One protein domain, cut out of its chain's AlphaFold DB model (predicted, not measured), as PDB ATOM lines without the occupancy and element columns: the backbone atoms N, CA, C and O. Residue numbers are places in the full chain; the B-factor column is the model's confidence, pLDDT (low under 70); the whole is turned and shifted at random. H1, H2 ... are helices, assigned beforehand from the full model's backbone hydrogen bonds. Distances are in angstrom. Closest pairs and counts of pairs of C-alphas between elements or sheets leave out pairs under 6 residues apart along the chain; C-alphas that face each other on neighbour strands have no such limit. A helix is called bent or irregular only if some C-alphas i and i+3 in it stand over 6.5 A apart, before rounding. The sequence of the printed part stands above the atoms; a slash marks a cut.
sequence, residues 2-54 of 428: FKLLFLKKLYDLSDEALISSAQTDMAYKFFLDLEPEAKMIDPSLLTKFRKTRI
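This is residues 2 to 54 of the 428 residues of the protein "Transposase domain (DUF772)" of Ruminococcus sp. SR1/5 (UniProt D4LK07). Picture four short helices in an open cradle: H2 makes the base, H3 turns off at one end of it, H4 meets it at the other end, and H1 stands between those two, nearly at right angles to H2. Residues 32 to 42 make a long stretch without a named helix that leads from H3 back to H4, and the longest distance runs from the H3 end to the H4 end. You have 53 residues printed, with four named helices in the order H1, H2, H3, H4 and no named strand; the class is all helix. The whole is compact, with a radius of gyration of the C-alphas of 10.6 A and spans of 29 by 20 by 17 A.

Start with H2, residues 15 to 24, one of the two longest helices: find C-alpha 15 at (9.479, 39.640, 16.940) and go 14.7 A to C-alpha 24. H4, equally long in residues, is residues 43 to 52; it runs 14.9 A and ends at C-alpha 52, at (16.984, 33.616, 3.537). H1 is residues 2 to 10, beginning at C-alpha 2, at (5.265, 30.186, 9.347), and runs 12.2 A. H3 is residues 26 to 31, 8.5 A. No helix here is bent or irregular.

Look first at H2, the hub, touching three other helices. H1 touches it, about perpendicular at 77 degrees; their closest C-alphas are those of Lys 8 and Leu 18, 6.2 A apart. H4 touches H2 at a steep tilt of 52 degrees, opposite ways, and their closest C-alphas, of Asp 15 and Pro 43, are 5.6 A apart. H3 and H2 touch only at the corner by their link, with the C-alphas of Ala 22 and Tyr 28 the closest at 5.3 A; the tilt of 69 degrees, opposite ways, is steep, only just short of about perpendicular. H1 and H3 are close but not clearly touching: their closest C-alphas, of Lys 3 and Phe 31, are 7.7 A apart. H1 and H4 are near each other, while H3 and H4 are apart. In H1 and H3 every O i to N i+4 pair is within hydrogen-bond range; in H2 and in H4 5 of 6 are.

The two C-alphas farthest apart are those of Met 26 and Thr 52, at 29.2 A, while those of Phe 2 and Ile 54, the first and last printed, are 9.8 A apart. The printed part has no cut. The links from H1 to H2 and from H2 to H3 are tight, and the link from H3 to H4, with 11 residues, is long. The mean pLDDT of the printed part is 91.1, and no printed residue is under 70.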
ATOM      1  N   PHE A   2       6.445  29.548   9.972       89.81
ATOM      2  CA  PHE A   2       5.265  30.186   9.347       89.81
ATOM      3  C   PHE A   2       4.125  30.478  10.336       89.81
ATOM      4  O   PHE A   2       3.635  31.599  10.372       89.81
ATOM      5  N   LYS A   3       3.792  29.528  11.224       92.62
ATOM      6  CA  LYS A   3       2.822  29.737  12.315       92.62
ATOM      7  C   LYS A   3       3.166  30.938  13.219       92.62
ATOM      8  O   LYS A   3       2.283  31.694  13.602       92.62
ATOM      9  N   LEU A   4       4.452  31.168  13.502       93.38
ATOM     10  CA  LEU A   4       4.900  32.349  14.251       93.38
ATOM     11  C   LEU A   4       4.680  33.637  13.448       93.38
ATOM     12  O   LEU A   4       4.209  34.621  14.001       93.38
ATOM     13  N   LEU A   5       4.971  33.638  12.144       92.00
ATOM     14  CA  LEU A   5       4.713  34.800  11.284       92.00
ATOM     15  C   LEU A   5       3.214  35.097  11.140       92.00
ATOM     16  O   LEU A   5       2.830  36.263  11.116       92.00
ATOM     17  N   PHE A   6       2.374  34.062  11.121       93.44
ATOM     18  CA  PHE A   6       0.925  34.213  11.183       93.44
ATOM     19  C   PHE A   6       0.488  34.890  12.488       93.44
ATOM     20  O   PHE A   6      -0.173  35.923  12.427       93.44
ATOM     21  N   LEU A   7       0.922  34.386  13.655       94.00
ATOM     22  CA  LEU A   7       0.624  35.006  14.958       94.00
ATOM     23  C   LEU A   7       1.138  36.449  15.037       94.00
ATOM     24  O   LEU A   7       0.430  37.332  15.517       94.00
ATOM     25  N   LYS A   8       2.341  36.703  14.502       93.38
ATOM     26  CA  LYS A   8       2.926  38.045  14.404       93.38
ATOM     27  C   LYS A   8       1.960  39.022  13.743       93.38
ATOM     28  O   LYS A   8       1.782  40.123  14.246       93.38
ATOM     29  N   LYS A   9       1.375  38.633  12.605       93.38
ATOM     30  CA  LYS A   9       0.458  39.483  11.834       93.38
ATOM     31  C   LYS A   9      -0.962  39.484  12.365       93.38
ATOM     32  O   LYS A   9      -1.641  40.496  12.240       93.38
ATOM     33  N   LEU A  10      -1.395  38.399  12.995       94.00
ATOM     34  CA  LEU A  10      -2.711  38.316  13.619       94.00
ATOM     35  C   LEU A  10      -2.868  39.330  14.755       94.00
ATOM     36  O   LEU A  10      -3.928  39.934  14.869       94.00
ATOM     37  N   TYR A  11      -1.809  39.533  15.542       92.31
ATOM     38  CA  TYR A  11      -1.814  40.399  16.725       92.31
ATOM     39  C   TYR A  11      -0.932  41.652  16.596       92.31
ATOM     40  O   TYR A  11      -0.735  42.355  17.582       92.31
ATOM     41  N   ASP A  12      -0.378  41.908  15.408       91.44
ATOM     42  CA  ASP A  12       0.549  43.014  15.118       91.44
ATOM     43  C   ASP A  12       1.702  43.156  16.139       91.44
ATOM     44  O   ASP A  12       1.961  44.212  16.716       91.44
ATOM     45  N   LEU A  13       2.402  42.047  16.399       91.62
ATOM     46  CA  LEU A  13       3.458  41.976  17.414       91.62
ATOM     47  C   LEU A  13       4.855  42.203  16.825       91.62
ATOM     48  O   LEU A  13       5.168  41.804  15.697       91.62
ATOM     49  N   SER A  14       5.765  42.761  17.629       90.81
ATOM     50  CA  SER A  14       7.203  42.717  17.330       90.81
ATOM     51  C   SER A  14       7.734  41.278  17.437       90.81
ATOM     52  O   SER A  14       7.096  40.416  18.035       90.81
ATOM     53  N   ASP A  15       8.897  40.991  16.844       90.94
ATOM     54  CA  ASP A  15       9.479  39.640  16.940       90.94
ATOM     55  C   ASP A  15       9.799  39.266  18.398       90.94
ATOM     56  O   ASP A  15       9.542  38.143  18.816       90.94
ATOM     57  N   GLU A  16      10.314  40.215  19.182       91.38
ATOM     58  CA  GLU A  16      10.617  40.013  20.604       91.38
ATOM     59  C   GLU A  16       9.346  39.797  21.428       91.38
ATOM     60  O   GLU A  16       9.289  38.867  22.231       91.38
ATOM     61  N   ALA A  17       8.310  40.612  21.195       93.06
ATOM     62  CA  ALA A  17       7.031  40.473  21.881       93.06
ATOM     63  C   ALA A  17       6.373  39.129  21.552       93.06
ATOM     64  O   ALA A  17       5.947  38.429  22.459       93.06
ATOM     65  N   LEU A  18       6.368  38.726  20.277       93.94
ATOM     66  CA  LEU A  18       5.831  37.436  19.849       93.94
ATOM     67  C   LEU A  18       6.533  36.264  20.536       93.94
ATOM     68  O   LEU A  18       5.864  35.356  21.014       93.94
ATOM     69  N   ILE A  19       7.868  36.256  20.552       93.56
ATOM     70  CA  ILE A  19       8.635  35.168  21.166       93.56
ATOM     71  C   ILE A  19       8.438  35.151  22.684       93.56
ATOM     72  O   ILE A  19       8.266  34.077  23.254       93.56
ATOM     73  N   SER A  20       8.400  36.323  23.321       93.12
ATOM     74  CA  SER A  20       8.099  36.456  24.749       93.12
ATOM     75  C   SER A  20       6.701  35.920  25.082       93.12
ATOM     76  O   SER A  20       6.560  35.090  25.977       93.12
ATOM     77  N   SER A  21       5.680  36.300  24.308       91.62
ATOM     78  CA  SER A  21       4.318  35.779  24.455       91.62
ATOM     79  C   SER A  21       4.249  34.279  24.179       91.62
ATOM     80  O   SER A  21       3.669  33.548  24.965       91.62
ATOM     81  N   ALA A  22       4.899  33.777  23.129       91.88
ATOM     82  CA  ALA A  22       4.923  32.345  22.816       91.88
ATOM     83  C   ALA A  22       5.668  31.502  23.867       91.88
ATOM     84  O   ALA A  22       5.475  30.289  23.937       91.88
ATOM     85  N   GLN A  23       6.519  32.122  24.688       91.12
ATOM     86  CA  GLN A  23       7.206  31.446  25.784       91.12
ATOM     87  C   GLN A  23       6.268  31.158  26.965       91.12
ATOM     88  O   GLN A  23       6.490  30.169  27.665       91.12
ATOM     89  N   THR A  24       5.252  31.994  27.192       90.31
ATOM     90  CA  THR A  24       4.382  31.935  28.381       90.31
ATOM     91  C   THR A  24       2.925  31.598  28.069       90.31
ATOM     92  O   THR A  24       2.257  30.983  28.897       90.31
ATOM     93  N   ASP A  25       2.425  31.973  26.894       93.06
ATOM     94  CA  ASP A  25       1.041  31.769  26.486       93.06
ATOM     95  C   ASP A  25       0.820  30.332  25.988       93.06
ATOM     96  O   ASP A  25       1.351  29.893  24.961       93.06
ATOM     97  N   MET A  26      -0.009  29.595  26.728       92.50
ATOM     98  CA  MET A  26      -0.353  28.210  26.423       92.50
ATOM     99  C   MET A  26      -1.134  28.060  25.116       92.50
ATOM    100  O   MET A  26      -0.966  27.050  24.432       92.50
ATOM    101  N   ALA A  27      -1.944  29.049  24.727       93.31
ATOM    102  CA  ALA A  27      -2.662  29.017  23.457       93.31
ATOM    103  C   ALA A  27      -1.687  29.135  22.279       93.31
ATOM    104  O   ALA A  27      -1.833  28.431  21.277       93.31
ATOM    105  N   TYR A  28      -0.646  29.966  22.415       93.44
ATOM    106  CA  TYR A  28       0.396  30.082  21.392       93.44
ATOM    107  C   TYR A  28       1.189  28.783  21.292       93.44
ATOM    108  O   TYR A  28       1.411  28.295  20.187       93.44
ATOM    109  N   LYS A  29       1.573  28.184  22.424       92.12
ATOM    110  CA  LYS A  29       2.284  26.897  22.429       92.12
ATOM    111  C   LYS A  29       1.473  25.775  21.795       92.12
ATOM    112  O   LYS A  29       2.008  25.064  20.950       92.12
ATOM    113  N   PHE A  30       0.188  25.682  22.132       94.00
ATOM    114  CA  PHE A  30      -0.722  24.723  21.514       94.00
ATOM    115  C   PHE A  30      -0.807  24.928  19.997       94.00
ATOM    116  O   PHE A  30      -0.591  23.989  19.241       94.00
ATOM    117  N   PHE A  31      -1.027  26.164  19.534       94.19
ATOM    118  CA  PHE A  31      -1.076  26.463  18.101       94.19
ATOM    119  C   PHE A  31       0.234  26.118  17.377       94.19
ATOM    120  O   PHE A  31       0.215  25.678  16.225       94.19
ATOM    121  N   LEU A  32       1.376  26.323  18.035       93.19
ATOM    122  CA  LEU A  32       2.711  26.053  17.502       93.19
ATOM    123  C   LEU A  32       3.125  24.574  17.556       93.19
ATOM    124  O   LEU A  32       4.221  24.274  17.087       93.19
ATOM    125  N   ASP A  33       2.277  23.686  18.083       93.44
ATOM    126  CA  ASP A  33       2.583  22.277  18.370       93.44
ATOM    127  C   ASP A  33       3.816  22.114  19.280       93.44
ATOM    128  O   ASP A  33       4.681  21.268  19.053       93.44
ATOM    129  N   LEU A  34       3.931  22.973  20.299       91.06
ATOM    130  CA  LEU A  34       5.034  22.966  21.258       91.06
ATOM    131  C   LEU A  34       4.581  22.487  22.633       91.06
ATOM    132  O   LEU A  34       3.511  22.845  23.124       91.06
ATOM    133  N   GLU A  35       5.464  21.748  23.301       91.88
ATOM    134  CA  GLU A  35       5.253  21.357  24.690       91.88
ATOM    135  C   GLU A  35       5.245  22.585  25.629       91.88
ATOM    136  O   GLU A  35       5.964  23.574  25.390       91.88
ATOM    137  N   PRO A  36       4.495  22.527  26.748       88.50
ATOM    138  CA  PRO A  36       4.445  23.601  27.745       88.50
ATOM    139  C   PRO A  36       5.827  24.024  28.261       88.50
ATOM    140  O   PRO A  36       6.065  25.202  28.516       88.50
ATOM    141  N   GLU A  37       6.776  23.092  28.331       88.62
ATOM    142  CA  GLU A  37       8.130  23.307  28.858       88.62
ATOM    143  C   GLU A  37       9.156  23.658  27.767       88.62
ATOM    144  O   GLU A  37      10.258  24.125  28.070       88.62
ATOM    145  N   ALA A  38       8.797  23.494  26.488       90.69
ATOM    146  CA  ALA A  38       9.698  23.757  25.372       90.69
ATOM    147  C   ALA A  38      10.175  25.218  25.371       90.69
ATOM    148  O   ALA A  38       9.395  26.161  25.545       90.69
ATOM    149  N   LYS A  39      11.476  25.423  25.153       89.50
ATOM    150  CA  LYS A  39      12.052  26.767  25.028       89.50
ATOM    151  C   LYS A  39      11.768  27.340  23.646       89.50
ATOM    152  O   LYS A  39      11.878  26.634  22.645       89.50
ATOM    153  N   MET A  40      11.457  28.631  23.595       90.50
ATOM    154  CA  MET A  40      11.306  29.336  22.332       90.50
ATOM    155  C   MET A  40      12.649  29.629  21.670       90.50
ATOM    156  O   MET A  40      13.695  29.760  22.307       90.50
ATOM    157  N   ILE A  41      12.585  29.734  20.347       91.00
ATOM    158  CA  ILE A  41      13.696  30.160  19.502       91.00
ATOM    159  C   ILE A  41      14.085  31.614  19.784       91.00
ATOM    160  O   ILE A  41      13.259  32.428  20.191       91.00
ATOM    161  N   ASP A  42      15.332  31.963  19.479       90.50
ATOM    162  CA  ASP A  42      15.779  33.352  19.531       90.50
ATOM    163  C   ASP A  42      15.053  34.220  18.470       90.50
ATOM    164  O   ASP A  42      14.940  33.787  17.313       90.50
ATOM    165  N   PRO A  43      14.606  35.451  18.800       88.56
ATOM    166  CA  PRO A  43      13.905  36.334  17.861       88.56
ATOM    167  C   PRO A  43      14.670  36.601  16.557       88.56
ATOM    168  O   PRO A  43      14.064  36.750  15.491       88.56
ATOM    169  N   SER A  44      16.008  36.605  16.589       89.00
ATOM    170  CA  SER A  44      16.827  36.837  15.394       89.00
ATOM    171  C   SER A  44      16.655  35.746  14.332       89.00
ATOM    172  O   SER A  44      16.855  36.009  13.139       89.00
ATOM    173  N   LEU A  45      16.239  34.537  14.725       90.56
ATOM    174  CA  LEU A  45      15.980  33.441  13.796       90.56
ATOM    175  C   LEU A  45      14.764  33.718  12.908       90.56
ATOM    176  O   LEU A  45      14.798  33.343  11.737       90.56
ATOM    177  N   LEU A  46      13.745  34.438  13.395       88.31
ATOM    178  CA  LEU A  46      12.610  34.869  12.564       88.31
ATOM    179  C   LEU A  46      13.054  35.857  11.486       88.31
ATOM    180  O   LEU A  46      12.669  35.737  10.322       88.31
ATOM    181  N   THR A  47      13.919  36.801  11.853       85.81
ATOM    182  CA  THR A  47      14.480  37.757  10.894       85.81
ATOM    183  C   THR A  47      15.344  37.057   9.844       85.81
ATOM    184  O   THR A  47      15.235  37.375   8.660       85.81
ATOM    185  N   LYS A  48      16.173  36.084  10.244       87.88
ATOM    186  CA  LYS A  48      16.958  35.275   9.300       87.88
ATOM    187  C   LYS A  48      16.052  34.470   8.374       87.88
ATOM    188  O   LYS A  48      16.249  34.525   7.169       87.88
ATOM    189  N   PHE A  49      15.041  33.798   8.923       89.44
ATOM    190  CA  PHE A  49      14.092  32.989   8.162       89.44
ATOM    191  C   PHE A  49      13.406  33.797   7.051       89.44
ATOM    192  O   PHE A  49      13.455  33.391   5.894       89.44
ATOM    193  N   ARG A  50      12.876  34.988   7.372       88.44
ATOM    194  CA  ARG A  50      12.240  35.876   6.381       88.44
ATOM    195  C   ARG A  50      13.184  36.323   5.262       88.44
ATOM    196  O   ARG A  50      12.728  36.549   4.155       88.44
ATOM    197  N   LYS A  51      14.479  36.481   5.552       84.31
ATOM    198  CA  LYS A  51      15.465  36.984   4.581       84.31
ATOM    199  C   LYS A  51      16.111  35.904   3.721       84.31
ATOM    200  O   LYS A  51      16.626  36.237   2.664       84.31
ATOM    201  N   THR A  52      16.185  34.662   4.199       85.62
ATOM    202  CA  THR A  52      16.984  33.616   3.537       85.62
ATOM    203  C   THR A  52      16.180  32.426   3.045       85.62
ATOM    204  O   THR A  52      16.698  31.665   2.234       85.62
ATOM    205  N   ARG A  53      14.966  32.210   3.564       87.12
ATOM    206  CA  ARG A  53      14.174  31.003   3.278       87.12
ATOM    207  C   ARG A  53      12.841  31.275   2.601       87.12
ATOM    208  O   ARG A  53      12.275  30.338   2.062       87.12
ATOM    209  N   ILE A  54      12.337  32.504   2.674       88.50
ATOM    210  CA  ILE A  54      11.100  32.897   2.003       88.50
ATOM    211  C   ILE A  54      11.485  33.536   0.677       88.50
ATOM    212  O   ILE A  54      12.339  34.421   0.653       88.50
TER     213      ILE A  54